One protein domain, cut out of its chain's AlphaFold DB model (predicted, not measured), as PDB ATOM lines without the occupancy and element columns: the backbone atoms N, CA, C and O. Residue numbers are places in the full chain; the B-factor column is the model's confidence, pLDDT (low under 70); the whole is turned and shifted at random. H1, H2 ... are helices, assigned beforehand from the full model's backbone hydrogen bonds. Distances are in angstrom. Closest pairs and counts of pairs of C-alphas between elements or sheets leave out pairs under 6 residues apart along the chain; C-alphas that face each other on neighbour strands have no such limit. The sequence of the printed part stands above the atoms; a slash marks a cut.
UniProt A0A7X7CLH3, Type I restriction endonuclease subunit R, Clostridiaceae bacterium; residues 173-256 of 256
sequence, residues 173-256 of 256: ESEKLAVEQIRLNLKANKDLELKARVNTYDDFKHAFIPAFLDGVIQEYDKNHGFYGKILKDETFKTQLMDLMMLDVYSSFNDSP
ATOM      1  N   GLU A 173      94.509 127.673  85.693       80.06
ATOM      2  CA  GLU A 173      95.311 127.061  86.765       80.06
ATOM      3  C   GLU A 173      95.691 125.595  86.467       80.06
ATOM      4  O   GLU A 173      96.728 125.122  86.927       80.06
ATOM      5  N   SER A 174      94.914 124.882  85.644       76.12
ATOM      6  CA  SER A 174      95.236 123.501  85.257       76.12
ATOM      7  C   SER A 174      96.514 123.434  84.416       76.12
ATOM      8  O   SER A 174      97.416 122.638  84.683       76.12
ATOM      9  N   GLU A 175      96.636 124.309  83.418       83.06
ATOM     10  CA  GLU A 175      97.830 124.403  82.579       83.06
ATOM     11  C   GLU A 175      99.015 124.995  83.339       83.06
ATOM     12  O   GLU A 175     100.158 124.596  83.112       83.06
ATOM     13  N   LYS A 176      98.754 125.893  84.291       81.12
ATOM     14  CA  LYS A 176      99.771 126.400  85.214       81.12
ATOM     15  C   LYS A 176     100.423 125.269  86.011       81.12
ATOM     16  O   LYS A 176     101.651 125.209  86.073       81.12
ATOM     17  N   LEU A 177      99.622 124.343  86.544       80.94
ATOM     18  CA  LEU A 177     100.112 123.168  87.270       80.94
ATOM     19  C   LEU A 177     100.935 122.241  86.360       80.94
ATOM     20  O   LEU A 177     101.979 121.730  86.767       80.94
ATOM     21  N   ALA A 178     100.523 122.065  85.101       79.50
ATOM     22  CA  ALA A 178     101.299 121.291  84.131       79.50
ATOM     23  C   ALA A 178     102.680 121.925  83.861       79.50
ATOM     24  O   ALA A 178     103.699 121.231  83.857       79.50
ATOM     25  N   VAL A 179     102.733 123.251  83.685       81.88
ATOM     26  CA  VAL A 179     103.989 124.001  83.511       81.88
ATOM     27  C   VAL A 179     104.872 123.904  84.759       81.88
ATOM     28  O   VAL A 179     106.090 123.727  84.642       81.88
ATOM     29  N   GLU A 180     104.280 123.980  85.949       84.94
ATOM     30  CA  GLU A 180     104.989 123.805  87.215       84.94
ATOM     31  C   GLU A 180     105.643 122.427  87.315       84.94
ATOM     32  O   GLU A 180     106.833 122.323  87.622       84.94
ATOM     33  N   GLN A 181     104.903 121.372  86.985       80.12
ATOM     34  CA  GLN A 181     105.408 120.008  87.059       80.12
ATOM     35  C   GLN A 181     106.576 119.771  86.087       80.12
ATOM     36  O   GLN A 181     107.601 119.196  86.471       80.12
ATOM     37  N   ILE A 182     106.485 120.284  84.853       84.75
ATOM     38  CA  ILE A 182     107.592 120.246  83.882       84.75
ATOM     39  C   ILE A 182     108.819 120.983  84.443       84.75
ATOM     40  O   ILE A 182     109.940 120.471  84.389       84.75
ATOM     41  N   ARG A 183     108.622 122.168  85.037       85.62
ATOM     42  CA  ARG A 183     109.695 122.955  85.670       85.62
ATOM     43  C   ARG A 183     110.360 122.192  86.818       85.62
ATOM     44  O   ARG A 183     111.589 122.211  86.910       85.62
ATOM     45  N   LEU A 184     109.587 121.541  87.687       87.31
ATOM     46  CA  LEU A 184     110.117 120.754  88.805       87.31
ATOM     47  C   LEU A 184     110.997 119.601  88.312       87.31
ATOM     48  O   LEU A 184     112.108 119.424  88.814       87.31
ATOM     49  N   ASN A 185     110.563 118.886  87.274       84.62
ATOM     50  CA  ASN A 185     111.356 117.811  86.676       84.62
ATOM     51  C   ASN A 185     112.682 118.316  86.102       84.62
ATOM     52  O   ASN A 185     113.731 117.712  86.324       84.62
ATOM     53  N   LEU A 186     112.649 119.447  85.395       88.31
ATOM     54  CA  LEU A 186     113.850 120.060  84.829       88.31
ATOM     55  C   LEU A 186     114.826 120.501  85.918       88.31
ATOM     56  O   LEU A 186     116.025 120.266  85.796       88.31
ATOM     57  N   LYS A 187     114.326 121.082  87.013       87.06
ATOM     58  CA  LYS A 187     115.156 121.453  88.168       87.06
ATOM     59  C   LYS A 187     115.779 120.246  88.870       87.06
ATOM     60  O   LYS A 187     116.859 120.375  89.434       87.06
ATOM     61  N   ALA A 188     115.116 119.093  88.842       89.19
ATOM     62  CA  ALA A 188     115.646 117.852  89.397       89.19
ATOM     63  C   ALA A 188     116.678 117.161  88.478       89.19
ATOM     64  O   ALA A 188     117.338 116.206  88.899       89.19
ATOM     65  N   ASN A 189     116.843 117.621  87.231       91.06
ATOM     66  CA  ASN A 189     117.780 117.037  86.279       91.06
ATOM     67  C   ASN A 189     119.230 117.457  86.591       91.06
ATOM     68  O   ASN A 189     119.657 118.574  86.298       91.06
ATOM     69  N   LYS A 190     120.012 116.522  87.143       90.75
ATOM     70  CA  LYS A 190     121.415 116.745  87.539       90.75
ATOM     71  C   LYS A 190     122.347 117.090  86.377       90.75
ATOM     72  O   LYS A 190     123.297 117.842  86.571       90.75
ATOM     73  N   ASP A 191     122.104 116.542  85.186       88.50
ATOM     74  CA  ASP A 191     122.896 116.878  83.996       88.50
ATOM     75  C   ASP A 191     122.641 118.332  83.587       88.50
ATOM     76  O   ASP A 191     123.578 119.092  83.338       88.50
ATOM     77  N   LEU A 192     121.372 118.744  83.614       90.50
ATOM     78  CA  LEU A 192     120.981 120.119  83.336       90.50
ATOM     79  C   LEU A 192     121.562 121.090  84.379       90.50
ATOM     80  O   LEU A 192     122.078 122.143  84.007       90.50
ATOM     81  N   GLU A 193     121.560 120.717  85.662       90.19
ATOM     82  CA  GLU A 193     122.195 121.493  86.735       90.19
ATOM     83  C   GLU A 193     123.704 121.675  86.499       90.19
ATOM     84  O   GLU A 193     124.212 122.797  86.547       90.19
ATOM     85  N   LEU A 194     124.429 120.588  86.216       88.69
ATOM     86  CA  LEU A 194     125.864 120.630  85.926       88.69
ATOM     87  C   LEU A 194     126.160 121.547  84.740       88.69
ATOM     88  O   LEU A 194     127.025 122.420  84.830       88.69
ATOM     89  N   LYS A 195     125.402 121.392  83.651       83.25
ATOM     90  CA  LYS A 195     125.558 122.212  82.448       83.25
ATOM     91  C   LYS A 195     125.244 123.682  82.702       83.25
ATOM     92  O   LYS A 195     125.923 124.523  82.126       83.25
ATOM     93  N   ALA A 196     124.289 124.004  83.571       83.25
ATOM     94  CA  ALA A 196     124.001 125.387  83.950       83.25
ATOM     95  C   ALA A 196     125.142 126.038  84.750       83.25
ATOM     96  O   ALA A 196     125.364 127.238  84.639       83.25
ATOM     97  N   ARG A 197     125.865 125.260  85.569       84.50
ATOM     98  CA  ARG A 197     126.957 125.775  86.416       84.50
ATOM     99  C   ARG A 197     128.250 126.037  85.649       84.50
ATOM    100  O   ARG A 197     129.022 126.896  86.063       84.50
ATOM    101  N   VAL A 198     128.508 125.270  84.592       84.31
ATOM    102  CA  VAL A 198     129.795 125.291  83.875       84.31
ATOM    103  C   VAL A 198     129.746 125.987  82.519       84.31
ATOM    104  O   VAL A 198     130.798 126.371  82.013       84.31
ATOM    105  N   ASN A 199     128.560 126.164  81.934       69.81
ATOM    106  CA  ASN A 199     128.408 126.741  80.603       69.81
ATOM    107  C   ASN A 199     127.793 128.141  80.649       69.81
ATOM    108  O   ASN A 199     127.141 128.534  81.619       69.81
ATOM    109  N   THR A 200     127.974 128.891  79.561       79.31
ATOM    110  CA  THR A 200     127.243 130.145  79.363       79.31
ATOM    111  C   THR A 200     125.750 129.869  79.170       79.31
ATOM    112  O   THR A 200     125.335 128.744  78.890       79.31
ATOM    113  N   TYR A 201     124.915 130.902  79.299       71.88
ATOM    114  CA  TYR A 201     123.476 130.753  79.082       71.88
ATOM    115  C   TYR A 201     123.140 130.296  77.653       71.88
ATOM    116  O   TYR A 201     122.244 129.475  77.473       71.88
ATOM    117  N   ASP A 202     123.869 130.785  76.646       72.25
ATOM    118  CA  ASP A 202     123.637 130.389  75.254       72.25
ATOM    119  C   ASP A 202     124.006 128.923  75.012       72.25
ATOM    120  O   ASP A 202     123.226 128.189  74.408       72.25
ATOM    121  N   ASP A 203     125.111 128.458  75.595       70.44
ATOM    122  CA  ASP A 203     125.497 127.045  75.550       70.44
ATOM    123  C   ASP A 203     124.505 126.152  76.319       70.44
ATOM    124  O   ASP A 203     124.158 125.051  75.886       70.44
ATOM    125  N   PHE A 204     123.995 126.641  77.455       81.06
ATOM    126  CA  PHE A 204     122.990 125.949  78.257       81.06
ATOM    127  C   PHE A 204     121.682 125.719  77.489       81.06
ATOM    128  O   PHE A 204     121.079 124.653  77.638       81.06
ATOM    129  N   LYS A 205     121.257 126.656  76.625       80.44
ATOM    130  CA  LYS A 205     120.040 126.498  75.801       80.44
ATOM    131  C   LYS A 205     120.061 125.201  74.995       80.44
ATOM    132  O   LYS A 205     119.031 124.536  74.892       80.44
ATOM    133  N   HIS A 206     121.225 124.807  74.475       82.50
ATOM    134  CA  HIS A 206     121.371 123.574  73.697       82.50
ATOM    135  C   HIS A 206     121.073 122.312  74.512       82.50
ATOM    136  O   HIS A 206     120.578 121.335  73.960       82.50
ATOM    137  N   ALA A 207     121.337 122.336  75.818       84.06
ATOM    138  CA  ALA A 207     120.996 121.248  76.726       84.06
ATOM    139  C   ALA A 207     119.570 121.359  77.281       84.06
ATOM    140  O   ALA A 207     118.928 120.344  77.539       84.06
ATOM    141  N   PHE A 208     119.068 122.584  77.441       88.19
ATOM    142  CA  PHE A 208     117.731 122.845  77.960       88.19
ATOM    143  C   PHE A 208     116.628 122.389  77.004       88.19
ATOM    144  O   PHE A 208     115.690 121.738  77.445       88.19
ATOM    145  N   ILE A 209     116.738 122.701  75.709       84.56
ATOM    146  CA  ILE A 209     115.711 122.367  74.706       84.56
ATOM    147  C   ILE A 209     115.363 120.864  74.694       84.56
ATOM    148  O   ILE A 209     114.182 120.546  74.835       84.56
ATOM    149  N   PRO A 210     116.325 119.928  74.557       83.00
ATOM    150  CA  PRO A 210     116.002 118.503  74.574       83.00
ATOM    151  C   PRO A 210     115.458 118.054  75.935       83.00
ATOM    152  O   PRO A 210     114.446 117.364  75.977       83.00
ATOM    153  N   ALA A 211     116.042 118.521  77.045       90.00
ATOM    154  CA  ALA A 211     115.553 118.182  78.381       90.00
ATOM    155  C   ALA A 211     114.106 118.655  78.610       90.00
ATOM    156  O   ALA A 211     113.324 117.954  79.250       90.00
ATOM    157  N   PHE A 212     113.740 119.828  78.083       89.00
ATOM    158  CA  PHE A 212     112.382 120.366  78.138       89.00
ATOM    159  C   PHE A 212     111.397 119.472  77.387       89.00
ATOM    160  O   PHE A 212     110.365 119.114  77.949       89.00
ATOM    161  N   LEU A 213     111.722 119.077  76.152       80.75
ATOM    162  CA  LEU A 213     110.872 118.180  75.364       80.75
ATOM    163  C   LEU A 213     110.699 116.823  76.049       80.75
ATOM    164  O   LEU A 213     109.574 116.337  76.158       80.75
ATOM    165  N   ASP A 214     111.780 116.256  76.583       83.38
ATOM    166  CA  ASP A 214     111.725 115.015  77.356       83.38
ATOM    167  C   ASP A 214     110.841 115.172  78.601       83.38
ATOM    168  O   ASP A 214     110.032 114.299  78.906       83.38
ATOM    169  N   GLY A 215     110.948 116.306  79.301       83.25
ATOM    170  CA  GLY A 215     110.107 116.630  80.451       83.25
ATOM    171  C   GLY A 215     108.620 116.718  80.099       83.25
ATOM    172  O   GLY A 215     107.790 116.183  80.833       83.25
ATOM    173  N   VAL A 216     108.282 117.333  78.960       79.81
ATOM    174  CA  VAL A 216     106.903 117.396  78.445       79.81
ATOM    175  C   VAL A 216     106.374 115.997  78.130       79.81
ATOM    176  O   VAL A 216     105.266 115.663  78.544       79.81
ATOM    177  N   ILE A 217     107.160 115.168  77.434       79.06
ATOM    178  CA  ILE A 217     106.768 113.795  77.077       79.06
ATOM    179  C   ILE A 217     106.541 112.957  78.339       79.06
ATOM    180  O   ILE A 217     105.518 112.290  78.454       79.06
ATOM    181  N   GLN A 218     107.451 113.032  79.313       82.50
ATOM    182  CA  GLN A 218     107.327 112.289  80.567       82.50
ATOM    183  C   GLN A 218     106.058 112.658  81.337       82.50
ATOM    184  O   GLN A 218     105.374 111.770  81.843       82.50
ATOM    185  N   GLU A 219     105.732 113.947  81.439       81.00
ATOM    186  CA  GLU A 219     104.511 114.377  82.123       81.00
ATOM    187  C   GLU A 219     103.248 114.016  81.348       81.00
ATOM    188  O   GLU A 219     102.270 113.563  81.945       81.00
ATOM    189  N   TYR A 220     103.280 114.113  80.019       79.56
ATOM    190  CA  TYR A 220     102.191 113.631  79.180       79.56
ATOM    191  C   TYR A 220     101.939 112.129  79.386       79.56
ATOM    192  O   TYR A 220     100.800 111.730  79.631       79.56
ATOM    193  N   ASP A 221     102.986 111.302  79.363       81.94
ATOM    194  CA  ASP A 221     102.882 109.852  79.542       81.94
ATOM    195  C   ASP A 221     102.388 109.473  80.944       81.94
ATOM    196  O   ASP A 221     101.533 108.591  81.083       81.94
ATOM    197  N   LYS A 222     102.870 110.157  81.993       82.12
ATOM    198  CA  LYS A 222     102.384 109.964  83.369       82.12
ATOM    199  C   LYS A 222     100.904 110.309  83.490       82.12
ATOM    200  O   LYS A 222     100.136 109.495  84.005       82.12
ATOM    201  N   ASN A 223     100.499 111.474  82.987       79.69
ATOM    202  CA  ASN A 223      99.110 111.928  83.043       79.69
ATOM    203  C   ASN A 223      98.199 111.002  82.237       79.69
ATOM    204  O   ASN A 223      97.175 110.544  82.741       79.69
ATOM    205  N   HIS A 224      98.595 110.646  81.016       82.31
ATOM    206  CA  HIS A 224      97.868 109.692  80.189       82.31
ATOM    207  C   HIS A 224      97.763 108.316  80.869       82.31
ATOM    208  O   HIS A 224      96.702 107.690  80.836       82.31
ATOM    209  N   GLY A 225      98.822 107.850  81.538       82.94
ATOM    210  CA  GLY A 225      98.805 106.622  82.334       82.94
ATOM    211  C   GLY A 225      97.836 106.689  83.518       82.94
ATOM    212  O   GLY A 225      97.059 105.755  83.725       82.94
ATOM    213  N   PHE A 226      97.833 107.800  84.258       82.62
ATOM    214  CA  PHE A 226      96.938 108.029  85.393       82.62
ATOM    215  C   PHE A 226      95.467 108.070  84.965       82.62
ATOM    216  O   PHE A 226      94.666 107.263  85.440       82.62
ATOM    217  N   TYR A 227      95.118 108.924  83.998       81.44
ATOM    218  CA  TYR A 227      93.759 108.993  83.456       81.44
ATOM    219  C   TYR A 227      93.344 107.674  82.801       81.44
ATOM    220  O   TYR A 227      92.227 107.199  82.996       81.44
ATOM    221  N   GLY A 228      94.262 107.025  82.083       87.38
ATOM    222  CA  GLY A 228      94.039 105.705  81.511       87.38
ATOM    223  C   GLY A 228      93.701 104.653  82.568       87.38
ATOM    224  O   GLY A 228      92.824 103.824  82.328       87.38
ATOM    225  N   LYS A 229      94.344 104.696  83.742       87.94
ATOM    226  CA  LYS A 229      94.035 103.806  84.869       87.94
ATOM    227  C   LYS A 229      92.658 104.108  85.457       87.94
ATOM    228  O   LYS A 229      91.889 103.172  85.630       87.94
ATOM    229  N   ILE A 230      92.303 105.380  85.660       86.38
ATOM    230  CA  ILE A 230      90.952 105.777  86.104       86.38
ATOM    231  C   ILE A 230      89.877 105.234  85.155       86.38
ATOM    232  O   ILE A 230      88.858 104.720  85.598       86.38
ATOM    233  N   LEU A 231      90.097 105.323  83.844       88.62
ATOM    234  CA  LEU A 231      89.085 104.935  82.859       88.62
ATOM    235  C   LEU A 231      88.975 103.418  82.634       88.62
ATOM    236  O   LEU A 231      87.947 102.966  82.136       88.62
ATOM    237  N   LYS A 232      90.020 102.637  82.940       92.69
ATOM    238  CA  LYS A 232      90.095 101.199  82.602       92.69
ATOM    239  C   LYS A 232      90.042 100.260  83.808       92.69
ATOM    240  O   LYS A 232      89.713  99.091  83.636       92.69
ATOM    241  N   ASP A 233      90.405 100.731  84.998       95.19
ATOM    242  CA  ASP A 233      90.485  99.936  86.226       95.19
ATOM    243  C   ASP A 233      89.333 100.324  87.165       95.19
ATOM    244  O   ASP A 233      89.425 101.293  87.918       95.19
ATOM    245  N   GLU A 234      88.227  99.572  87.108       94.69
ATOM    246  CA  GLU A 234      87.012  99.872  87.888       94.69
ATOM    247  C   GLU A 234      87.244  99.858  89.404       94.69
ATOM    248  O   GLU A 234      86.592 100.605  90.133       94.69
ATOM    249  N   THR A 235      88.193  99.054  89.895       96.38
ATOM    250  CA  THR A 235      88.515  99.036  91.330       96.38
ATOM    251  C   THR A 235      89.209 100.334  91.724       96.38
ATOM    252  O   THR A 235      88.789 100.989  92.676       96.38
ATOM    253  N   PHE A 236      90.225 100.742  90.959       92.19
ATOM    254  CA  PHE A 236      90.940 101.998  91.191       92.19
ATOM    255  C   PHE A 236      90.013 103.215  91.078       92.19
ATOM    256  O   PHE A 236      90.037 104.101  91.929       92.19
ATOM    257  N   LYS A 237      89.156 103.232  90.053       92.44
ATOM    258  CA  LYS A 237      88.147 104.271  89.829       92.44
ATOM    259  C   LYS A 237      87.179 104.399  90.999       92.44
ATOM    260  O   LYS A 237      86.983 105.505  91.487       92.44
ATOM    261  N   THR A 238      86.608 103.285  91.463       92.25
ATOM    262  CA  THR A 238      85.641 103.294  92.573       92.25
ATOM    263  C   THR A 238      86.294 103.792  93.860       92.25
ATOM    264  O   THR A 238      85.751 104.671  94.517       92.25
ATOM    265  N   GLN A 239      87.510 103.328  94.169       91.12
ATOM    266  CA  GLN A 239      88.258 103.808  95.336       91.12
ATOM    267  C   GLN A 239      88.541 105.312  95.271       91.12
ATOM    268  O   GLN A 239      88.345 106.015  96.260       91.12
ATOM    269  N   LEU A 240      88.987 105.819  94.117       87.94
ATOM    270  CA  LEU A 240      89.230 107.250  93.939       87.94
ATOM    271  C   LEU A 240      87.932 108.060  94.073       87.94
ATOM    272  O   LEU A 240      87.929 109.099  94.729       87.94
ATOM    273  N   MET A 241      86.830 107.570  93.496       91.62
ATOM    274  CA  MET A 241      85.514 108.196  93.624       91.62
ATOM    275  C   MET A 241      85.072 108.284  95.084       91.62
ATOM    276  O   MET A 241      84.681 109.363  95.513       91.62
ATOM    277  N   ASP A 242      85.175 107.199  95.851       89.31
ATOM    278  CA  ASP A 242      84.752 107.173  97.255       89.31
ATOM    279  C   ASP A 242      85.560 108.159  98.115       89.31
ATOM    280  O   ASP A 242      84.992 108.861  98.953       89.31
ATOM    281  N   LEU A 243      86.873 108.266  97.870       85.81
ATOM    282  CA  LEU A 243      87.750 109.207  98.576       85.81
ATOM    283  C   LEU A 243      87.402 110.671  98.279       85.81
ATOM    284  O   LEU A 243      87.437 111.502  99.183       85.81
ATOM    285  N   MET A 244      87.064 110.991  97.028       87.12
ATOM    286  CA  MET A 244      86.726 112.360  96.624       87.12
ATOM    287  C   MET A 244      85.282 112.738  96.965       87.12
ATOM    288  O   MET A 244      84.992 113.904  97.216       87.12
ATOM    289  N   MET A 245      84.363 111.769  96.967       89.12
ATOM    290  CA  MET A 245      82.931 112.022  97.121       89.12
ATOM    291  C   MET A 245      82.607 112.689  98.457       89.12
ATOM    292  O   MET A 245      81.785 113.604  98.487       89.12
ATOM    293  N   LEU A 246      83.262 112.258  99.540       81.81
ATOM    294  CA  LEU A 246      83.044 112.831 100.869       81.81
ATOM    295  C   LEU A 246      83.534 114.281 100.950       81.81
ATOM    296  O   LEU A 246      82.802 115.137 101.432       81.81
ATOM    297  N   ASP A 247      84.734 114.553 100.437       81.06
ATOM    298  CA  ASP A 247      85.333 115.892 100.421       81.06
ATOM    299  C   ASP A 247      84.480 116.883  99.612       81.06
ATOM    300  O   ASP A 247      84.068 117.931 100.115       81.06
ATOM    301  N   VAL A 248      84.101 116.495  98.390       88.12
ATOM    302  CA  VAL A 248      83.259 117.323  97.516       88.12
ATOM    303  C   VAL A 248      81.890 117.569  98.153       88.12
ATOM    304  O   VAL A 248      81.417 118.706  98.172       88.12
ATOM    305  N   TYR A 249      81.257 116.534  98.713       87.25
ATOM    306  CA  TYR A 249      79.963 116.672  99.383       87.25
ATOM    307  C   TYR A 249      80.030 117.608 100.599       87.25
ATOM    308  O   TYR A 249      79.139 118.442 100.772       87.25
ATOM    309  N   SER A 250      81.076 117.502 101.422       85.19
ATOM    310  CA  SER A 250      81.294 118.390 102.569       85.19
ATOM    311  C   SER A 250      81.524 119.838 102.140       85.19
ATOM    312  O   SER A 250      80.913 120.736 102.713       85.19
ATOM    313  N   SER A 251      82.298 120.082 101.077       84.75
ATOM    314  CA  SER A 251      82.588 121.443 100.589       84.75
ATOM    315  C   SER A 251      81.332 122.252 100.229       84.75
ATOM    316  O   SER A 251      81.300 123.470 100.400       84.75
ATOM    317  N   PHE A 252      80.266 121.577  99.785       87.38
ATOM    318  CA  PHE A 252      78.986 122.213  99.474       87.38
ATOM    319  C   PHE A 252      78.092 122.445 100.695       87.38
ATOM    320  O   PHE A 252      77.186 123.272 100.623       87.38
ATOM    321  N   ASN A 253      78.330 121.734 101.800       82.62
ATOM    322  CA  ASN A 253      77.493 121.787 103.000       82.62
ATOM    323  C   ASN A 253      78.140 122.541 104.173       82.62
ATOM    324  O   ASN A 253      77.424 122.933 105.090       82.62
ATOM    325  N   ASP A 254      79.453 122.778 104.129       62.12
ATOM    326  CA  ASP A 254      80.214 123.517 105.146       62.12
ATOM    327  C   ASP A 254      80.365 125.023 104.830       62.12
ATOM    328  O   ASP A 254      81.175 125.716 105.447       62.12
ATOM    329  N   SER A 255      79.581 125.574 103.894       50.16
ATOM    330  CA  SER A 255      79.508 127.036 103.720       50.16
ATOM    331  C   SER A 255      78.593 127.668 104.788       50.16
ATOM    332  O   SER A 255      77.446 127.230 104.901       50.16
ATOM    333  N   PRO A 256      79.054 128.673 105.566       51.06
ATOM    334  CA  PRO A 256      78.199 129.457 106.463       51.06
ATOM    335  C   PRO A 256      77.189 130.347 105.723       51.06
ATOM    336  O   PRO A 256      77.485 130.785 104.587       51.06
TER     337      PRO A 256
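AT A GLANCE: This is residues 173 to 256 of the 256 residues of the protein "Type I restriction endonuclease subunit R" of Clostridiaceae bacterium (UniProt A0A7X7CLH3). One long helix, H3, makes the longest axis; near its first end the short H2 folds back along it as a helical hairpin, H1 crosses its middle part, and at its other end H4 turns off to make an L, with residues 242 to 256 sticking out. The printed part has 84 residues with four named helices, H1, H2, H3 and H4 in that order, and no named strand; its class is all helix. It is extended, with a radius of gyration of the C-alphas of 19.1 A, and only just flat, spanning 55 by 37 by 18 A.

IN THESE COORDINATES: Find C-alpha 173 at (95.311, 127.061, 86.765); from there H1, residues 173 to 188, runs 22.5 A. H2 follows at residues 190 to 198. Look next at C-alpha 201 at (123.476, 130.753, 79.082), where H3, residues 201 to 232, sets out on its 44.7 A, with a kink of 38 degrees near residue 208. H4, residues 234 to 253, covers 28.3 A to C-alpha 253 at (77.493, 121.787, 103.000), with a kink of 26 degrees near residue 243.

HOW THE PARTS SIT: Begin at the hub, H3. Its residues 211 to 219 touch H1 at a steep tilt of 56 degrees, opposite ways; the closest C-alphas, of Ile 182 and Gly 215, are 5.6 A apart. Its residues 204 to 211 touch H2 at a shallow tilt of 17 degrees, opposite ways, with the C-alphas of Ala 196 and Phe 204 closest at 5.8 A. H3 and H4 touch only at the corner, about perpendicular at 85 degrees, the C-alphas of Ile 230 and Lys 237 closest at 4.9 A. H4 is apart from H1 and H2. Every O i to N i+4 pair is within hydrogen-bond range in H1 and H2, against 25 of 28 in H3 and 13 of 16 in H4.

THE WHOLE: The C-alphas of Asp 203 and Pro 256, the two farthest apart, are 56.6 A apart. The printed part has no cut, and its three links are tight. Look in the B-factor column for pLDDT under 70 at residue 199 and residues 254 to 256.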